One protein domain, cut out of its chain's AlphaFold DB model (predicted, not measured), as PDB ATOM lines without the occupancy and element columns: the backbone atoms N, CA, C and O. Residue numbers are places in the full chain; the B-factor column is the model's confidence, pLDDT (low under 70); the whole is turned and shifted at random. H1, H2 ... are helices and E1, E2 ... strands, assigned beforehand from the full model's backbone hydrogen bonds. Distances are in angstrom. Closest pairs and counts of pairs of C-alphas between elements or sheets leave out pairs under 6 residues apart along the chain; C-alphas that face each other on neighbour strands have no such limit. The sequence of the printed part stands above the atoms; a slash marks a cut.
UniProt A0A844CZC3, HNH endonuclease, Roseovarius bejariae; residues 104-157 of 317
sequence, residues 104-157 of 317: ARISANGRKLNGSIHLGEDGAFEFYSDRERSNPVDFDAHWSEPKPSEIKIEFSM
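Overview. This is residues 104 to 157 of the 317 residues of the protein "HNH endonuclease" of Roseovarius bejariae (UniProt A0A844CZC3). A strongly twisted, curled sheet of four strands has one short helix, H1, packed over one face beside the first part of E2. The long strand E2 bends, pairing by its first part with E1 and by its last with E3; the turn between E2 and E3 makes one end of the long axis, H1 the other. The 54 printed residues hold, in chain order, E1, E2, E3, H1 and E4; the antiparallel sheet runs E3, E2, E1, E4, and the class is mixed, helices and strands. The whole is compact, radius of gyration of the C-alphas 11.2 A, spanning 30 by 24 by 17 A.

Along the chain. E2, residues 111 to 119, measures 23.5 A from first to last C-alpha. E1, residues 104 to 108, is 13.5 A long and begins at C-alpha 104 (17.136, 6.709, -32.043). E3, residues 125 to 129, is 12.7 A long. E4, residues 152 to 155, is 10.1 A long and ends at C-alpha 155 (17.434, 8.986, -28.243). H1, residues 136 to 144, is 12.3 A long.

Arrangement. E1, E2 and E3 form a meander, each strand the antiparallel neighbour of the one before. E2 bends by 64 degrees at residue 115. The hairpin E1 and E2 has N 106 and O 113 within hydrogen-bond range, 2.9 A; the hairpin E2 and E3 has N 118 and O 126, 2.8 A. Edge strand E4 is antiparallel to E1, with N 105 and O 154 2.8 A apart. E3 and E4 are apart. H1 is on the sheet at a height of 8.9 A, only just over E2 alone, with 4 of its C-alphas falling on E2 and 2 on E1. It runs slantwise to the strands, at 56 degrees to E2 on the local plane; their closest C-alphas, of Asp 138 and Arg 111, are 5.6 A apart. In H1, 4 of 5 O i to N i+4 pairs are within hydrogen-bond range.

Size, cuts and confidence. The C-alphas farthest apart, of Asp 122 and Val 137, are 31.8 A apart. The printed part has no cut and no long link. Its mean pLDDT is 85.5, and no printed residue is under 70.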
ATOM      1  N   ALA A 104      16.280   5.546 -31.899       88.50
ATOM      2  CA  ALA A 104      17.136   6.709 -32.043       88.50
ATOM      3  C   ALA A 104      16.830   7.455 -33.345       88.50
ATOM      4  O   ALA A 104      16.277   6.911 -34.308       88.50
ATOM      5  N   ARG A 105      17.210   8.726 -33.370       90.75
ATOM      6  CA  ARG A 105      17.194   9.577 -34.546       90.75
ATOM      7  C   ARG A 105      18.565  10.201 -34.706       90.75
ATOM      8  O   ARG A 105      19.057  10.831 -33.779       90.75
ATOM      9  N   ILE A 106      19.138  10.093 -35.895       90.69
ATOM     10  CA  ILE A 106      20.323  10.868 -36.249       90.69
ATOM     11  C   ILE A 106      19.922  12.057 -37.110       90.69
ATOM     12  O   ILE A 106      19.023  11.959 -37.950       90.69
ATOM     13  N   SER A 107      20.573  13.190 -36.877       89.31
ATOM     14  CA  SER A 107      20.397  14.408 -37.658       89.31
ATOM     15  C   SER A 107      21.751  14.924 -38.132       89.31
ATOM     16  O   SER A 107      22.675  15.060 -37.332       89.31
ATOM     17  N   ALA A 108      21.860  15.226 -39.424       86.56
ATOM     18  CA  ALA A 108      23.052  15.823 -40.022       86.56
ATOM     19  C   ALA A 108      22.667  16.641 -41.261       86.56
ATOM     20  O   ALA A 108      21.790  16.230 -42.020       86.56
ATOM     21  N   ASN A 109      23.299  17.802 -41.465       84.38
ATOM     22  CA  ASN A 109      23.030  18.702 -42.599       84.38
ATOM     23  C   ASN A 109      21.529  19.014 -42.804       84.38
ATOM     24  O   ASN A 109      21.041  19.077 -43.928       84.38
ATOM     25  N   GLY A 110      20.772  19.154 -41.709       82.88
ATOM     26  CA  GLY A 110      19.325  19.408 -41.743       82.88
ATOM     27  C   GLY A 110      18.441  18.192 -42.061       82.88
ATOM     28  O   GLY A 110      17.220  18.314 -41.995       82.88
ATOM     29  N   ARG A 111      19.025  17.023 -42.346       87.56
ATOM     30  CA  ARG A 111      18.307  15.774 -42.641       87.56
ATOM     31  C   ARG A 111      18.189  14.879 -41.424       87.56
ATOM     32  O   ARG A 111      19.014  14.970 -40.513       87.56
ATOM     33  N   LYS A 112      17.176  14.009 -41.420       90.38
ATOM     34  CA  LYS A 112      16.867  13.129 -40.287       90.38
ATOM     35  C   LYS A 112      16.706  11.682 -40.730       90.38
ATOM     36  O   LYS A 112      15.964  11.387 -41.660       90.38
ATOM     37  N   LEU A 113      17.327  10.778 -39.983       91.25
ATOM     38  CA  LEU A 113      17.131   9.339 -40.116       91.25
ATOM     39  C   LEU A 113      16.650   8.763 -38.796       91.25
ATOM     40  O   LEU A 113      17.219   9.052 -37.746       91.25
ATOM     41  N   ASN A 114      15.615   7.936 -38.855       91.44
ATOM     42  CA  ASN A 114      15.143   7.176 -37.708       91.44
ATOM     43  C   ASN A 114      15.735   5.763 -37.766       91.44
ATOM     44  O   ASN A 114      15.982   5.225 -38.844       91.44
ATOM     45  N   GLY A 115      15.971   5.168 -36.605       90.31
ATOM     46  CA  GLY A 115      16.587   3.854 -36.495       90.31
ATOM     47  C   GLY A 115      16.634   3.369 -35.054       90.31
ATOM     48  O   GLY A 115      15.868   3.838 -34.202       90.31
ATOM     49  N   SER A 116      17.546   2.447 -34.784       88.50
ATOM     50  CA  SER A 116      17.911   2.011 -33.436       88.50
ATOM     51  C   SER A 116      19.410   2.164 -33.205       88.50
ATOM     52  O   SER A 116      20.191   2.176 -34.156       88.50
ATOM     53  N   ILE A 117      19.803   2.327 -31.943       86.25
ATOM     54  CA  ILE A 117      21.208   2.393 -31.526       86.25
ATOM     55  C   ILE A 117      21.563   1.153 -30.710       86.25
ATOM     56  O   ILE A 117      20.731   0.643 -29.962       86.25
ATOM     57  N   HIS A 118      22.784   0.671 -30.897       81.94
ATOM     58  CA  HIS A 118      23.350  -0.489 -30.223       81.94
ATOM     59  C   HIS A 118      24.744  -0.132 -29.724       81.94
ATOM     60  O   HIS A 118      25.375   0.799 -30.233       81.94
ATOM     61  N   LEU A 119      25.216  -0.877 -28.732       77.88
ATOM     62  CA  LEU A 119      26.605  -0.836 -28.306       77.88
ATOM     63  C   LEU A 119      27.314  -2.048 -28.921       77.88
ATOM     64  O   LEU A 119      26.951  -3.182 -28.615       77.88
ATOM     65  N   GLY A 120      28.264  -1.801 -29.820       76.38
ATOM     66  CA  GLY A 120      29.118  -2.832 -30.403       76.38
ATOM     67  C   GLY A 120      30.042  -3.456 -29.354       76.38
ATOM     68  O   GLY A 120      30.261  -2.889 -28.281       76.38
ATOM     69  N   GLU A 121      30.611  -4.623 -29.664       76.81
ATOM     70  CA  GLU A 121      31.517  -5.352 -28.755       76.81
ATOM     71  C   GLU A 121      32.775  -4.546 -28.373       76.81
ATOM     72  O   GLU A 121      33.374  -4.776 -27.324       76.81
ATOM     73  N   ASP A 122      33.165  -3.582 -29.207       80.50
ATOM     74  CA  ASP A 122      34.285  -2.661 -29.001       80.50
ATOM     75  C   ASP A 122      33.900  -1.381 -28.232       80.50
ATOM     76  O   ASP A 122      34.742  -0.507 -28.010       80.50
ATOM     77  N   GLY A 123      32.635  -1.261 -27.817       74.50
ATOM     78  CA  GLY A 123      32.083  -0.075 -27.169       74.50
ATOM     79  C   GLY A 123      31.671   1.039 -28.137       74.50
ATOM     80  O   GLY A 123      31.303   2.124 -27.680       74.50
ATOM     81  N   ALA A 124      31.716   0.812 -29.455       82.31
ATOM     82  CA  ALA A 124      31.234   1.779 -30.431       82.31
ATOM     83  C   ALA A 124      29.702   1.852 -30.443       82.31
ATOM     84  O   ALA A 124      28.998   0.862 -30.248       82.31
ATOM     85  N   PHE A 125      29.162   3.037 -30.728       81.19
ATOM     86  CA  PHE A 125      27.736   3.185 -30.996       81.19
ATOM     87  C   PHE A 125      27.421   2.806 -32.440       81.19
ATOM     88  O   PHE A 125      27.832   3.494 -33.376       81.19
ATOM     89  N   GLU A 126      26.633   1.753 -32.622       86.62
ATOM     90  CA  GLU A 126      26.157   1.320 -33.930       86.62
ATOM     91  C   GLU A 126      24.728   1.815 -34.159       86.62
ATOM     92  O   GLU A 126      23.818   1.525 -33.383       86.62
ATOM     93  N   PHE A 127      24.509   2.560 -35.241       87.31
ATOM     94  CA  PHE A 127      23.181   3.030 -35.623       87.31
ATOM     95  C   PHE A 127      22.640   2.225 -36.804       87.31
ATOM     96  O   PHE A 127      23.204   2.242 -37.899       87.31
ATOM     97  N   TYR A 128      21.496   1.582 -36.600       88.00
ATOM     98  CA  TYR A 128      20.800   0.799 -37.611       88.00
ATOM     99  C   TYR A 128      19.646   1.631 -38.159       88.00
ATOM    100  O   TYR A 128      18.604   1.788 -37.519       88.00
ATOM    101  N   SER A 129      19.847   2.202 -39.346       88.50
ATOM    102  CA  SER A 129      18.848   3.038 -40.013       88.50
ATOM    103  C   SER A 129      17.629   2.222 -40.445       88.50
ATOM    104  O   SER A 129      17.773   1.185 -41.091       88.50
ATOM    105  N   ASP A 130      16.434   2.737 -40.175       89.06
ATOM    106  CA  ASP A 130      15.158   2.144 -40.568       89.06
ATOM    107  C   ASP A 130      14.570   2.940 -41.739       89.06
ATOM    108  O   ASP A 130      14.148   4.093 -41.578       89.06
ATOM    109  N   ARG A 131      14.570   2.339 -42.935       87.81
ATOM    110  CA  ARG A 131      14.073   2.990 -44.156       87.81
ATOM    111  C   ARG A 131      12.572   3.245 -44.102       87.81
ATOM    112  O   ARG A 131      12.133   4.293 -44.558       87.81
ATOM    113  N   GLU A 132      11.797   2.323 -43.535       89.81
ATOM    114  CA  GLU A 132      10.334   2.426 -43.475       89.81
ATOM    115  C   GLU A 132       9.890   3.573 -42.568       89.81
ATOM    116  O   GLU A 132       8.870   4.219 -42.809       89.81
ATOM    117  N   ARG A 133      10.677   3.854 -41.525       86.19
ATOM    118  CA  ARG A 133      10.400   4.926 -40.563       86.19
ATOM    119  C   ARG A 133      11.126   6.231 -40.872       86.19
ATOM    120  O   ARG A 133      10.978   7.184 -40.106       86.19
ATOM    121  N   SER A 134      11.902   6.302 -41.946       89.81
ATOM    122  CA  SER A 134      12.644   7.501 -42.349       89.81
ATOM    123  C   SER A 134      12.006   8.167 -43.564       89.81
ATOM    124  O   SER A 134      11.274   7.542 -44.325       89.81
ATOM    125  N   ASN A 135      12.283   9.458 -43.766       91.81
ATOM    126  CA  ASN A 135      11.924  10.095 -45.027       91.81
ATOM    127  C   ASN A 135      12.780   9.464 -46.152       91.81
ATOM    128  O   ASN A 135      14.003   9.444 -46.005       91.81
ATOM    129  N   PRO A 136      12.190   8.968 -47.259       90.69
ATOM    130  CA  PRO A 136      12.950   8.303 -48.321       90.69
ATOM    131  C   PRO A 136      14.037   9.187 -48.943       90.69
ATOM    132  O   PRO A 136      15.130   8.703 -49.221       90.69
ATOM    133  N   VAL A 137      13.764  10.488 -49.102       91.00
ATOM    134  CA  VAL A 137      14.719  11.462 -49.652       91.00
ATOM    135  C   VAL A 137      15.904  11.633 -48.708       91.00
ATOM    136  O   VAL A 137      17.052  11.597 -49.146       91.00
ATOM    137  N   ASP A 138      15.640  11.768 -47.408       89.50
ATOM    138  CA  ASP A 138      16.703  11.907 -46.409       89.50
ATOM    139  C   ASP A 138      17.529  10.623 -46.267       89.50
ATOM    140  O   ASP A 138      18.745  10.685 -46.070       89.50
ATOM    141  N   PHE A 139      16.877   9.466 -46.399       88.88
ATOM    142  CA  PHE A 139      17.520   8.159 -46.337       88.88
ATOM    143  C   PHE A 139      18.472   7.928 -47.505       88.88
ATOM    144  O   PHE A 139      19.630   7.565 -47.296       88.88
ATOM    145  N   ASP A 140      18.010   8.182 -48.728       89.06
ATOM    146  CA  ASP A 140      18.827   7.995 -49.922       89.06
ATOM    147  C   ASP A 140      19.986   9.016 -49.955       89.06
ATOM    148  O   ASP A 140      21.121   8.663 -50.297       89.06
ATOM    149  N   ALA A 141      19.753  10.258 -49.512       86.06
ATOM    150  CA  ALA A 141      20.790  11.288 -49.403       86.06
ATOM    151  C   ALA A 141      21.909  10.908 -48.416       86.06
ATOM    152  O   ALA A 141      23.079  11.166 -48.682       86.06
ATOM    153  N   HIS A 142      21.590  10.243 -47.301       82.81
ATOM    154  CA  HIS A 142      22.597   9.832 -46.315       82.81
ATOM    155  C   HIS A 142      23.640   8.840 -46.864       82.81
ATOM    156  O   HIS A 142      24.780   8.795 -46.380       82.81
ATOM    157  N   TRP A 143      23.258   8.030 -47.855       83.38
ATOM    158  CA  TRP A 143      24.149   7.055 -48.488       83.38
ATOM    159  C   TRP A 143      24.819   7.554 -49.767       83.38
ATOM    160  O   TRP A 143      25.877   7.040 -50.120       83.38
ATOM    161  N   SER A 144      24.232   8.540 -50.444       85.69
ATOM    162  CA  SER A 144      24.728   9.054 -51.726       85.69
ATOM    163  C   SER A 144      25.584  10.319 -51.607       85.69
ATOM    164  O   SER A 144      26.389  10.591 -52.496       85.69
ATOM    165  N   GLU A 145      25.450  11.080 -50.522       84.38
ATOM    166  CA  GLU A 145      26.182  12.331 -50.314       84.38
ATOM    167  C   GLU A 145      27.444  12.167 -49.446       84.38
ATOM    168  O   GLU A 145      27.582  11.178 -48.717       84.38
ATOM    169  N   PRO A 146      28.382  13.141 -49.492       83.50
ATOM    170  CA  PRO A 146      29.547  13.151 -48.616       83.50
ATOM    171  C   PRO A 146      29.153  13.015 -47.146       83.50
ATOM    172  O   PRO A 146      28.209  13.653 -46.672       83.50
ATOM    173  N   LYS A 147      29.903  12.188 -46.413       81.25
ATOM    174  CA  LYS A 147      29.630  11.960 -44.997       81.25
ATOM    175  C   LYS A 147      29.799  13.265 -44.207       81.25
ATOM    176  O   LYS A 147      30.790  13.968 -44.403       81.25
ATOM    177  N   PRO A 148      28.829  13.606 -43.343       80.69
ATOM    178  CA  PRO A 148      28.889  14.823 -42.549       80.69
ATOM    179  C   PRO A 148      30.040  14.746 -41.539       80.69
ATOM    180  O   PRO A 148      30.353  13.673 -41.027       80.69
ATOM    181  N   SER A 149      30.643  15.894 -41.230       82.00
ATOM    182  CA  SER A 149      31.689  16.009 -40.205       82.00
ATOM    183  C   SER A 149      31.145  15.911 -38.779       82.00
ATOM    184  O   SER A 149      31.903  15.650 -37.852       82.00
ATOM    185  N   GLU A 150      29.841  16.127 -38.599       86.00
ATOM    186  CA  GLU A 150      29.156  16.069 -37.313       86.00
ATOM    187  C   GLU A 150      27.802  15.373 -37.479       86.00
ATOM    188  O   GLU A 150      27.050  15.639 -38.422       86.00
ATOM    189  N   ILE A 151      27.490  14.469 -36.551       87.19
ATOM    190  CA  ILE A 151      26.215  13.760 -36.490       87.19
ATOM    191  C   ILE A 151      25.641  13.985 -35.099       87.19
ATOM    192  O   ILE A 151      26.261  13.629 -34.099       87.19
ATOM    193  N   LYS A 152      24.429  14.536 -35.034       87.81
ATOM    194  CA  LYS A 152      23.675  14.623 -33.785       87.81
ATOM    195  C   LYS A 152      22.846  13.359 -33.620       87.81
ATOM    196  O   LYS A 152      22.042  13.047 -34.497       87.81
ATOM    197  N   ILE A 153      22.995  12.671 -32.494       86.06
ATOM    198  CA  ILE A 153      22.179  11.508 -32.135       86.06
ATOM    199  C   ILE A 153      21.195  11.929 -31.042       86.06
ATOM    200  O   ILE A 153      21.583  12.488 -30.022       86.06
ATOM    201  N   GLU A 154      19.912  11.671 -31.268       86.50
ATOM    202  CA  GLU A 154      18.830  11.879 -30.311       86.50
ATOM    203  C   GLU A 154      18.189  10.528 -29.999       86.50
ATOM    204  O   GLU A 154      17.678   9.848 -30.887       86.50
ATOM    205  N   PHE A 155      18.181  10.139 -28.732       83.06
ATOM    206  CA  PHE A 155      17.434   8.986 -28.243       83.06
ATOM    207  C   PHE A 155      16.770   9.352 -26.918       83.06
ATOM    208  O   PHE A 155      17.222  10.252 -26.213       83.06
ATOM    209  N   SER A 156      15.664   8.688 -26.601       72.75
ATOM    210  CA  SER A 156      14.964   8.881 -25.331       72.75
ATOM    211  C   SER A 156      15.308   7.756 -24.372       72.75
ATOM    212  O   SER A 156      15.383   6.604 -24.795       72.75
ATOM    213  N   MET A 157      15.412   8.083 -23.089       76.19
ATOM    214  CA  MET A 157      15.428   7.122 -21.989       76.19
ATOM    215  C   MET A 157      14.167   7.369 -21.158       76.19
ATOM    216  O   MET A 157      14.173   8.228 -20.273       76.19
TER     217      MET A 157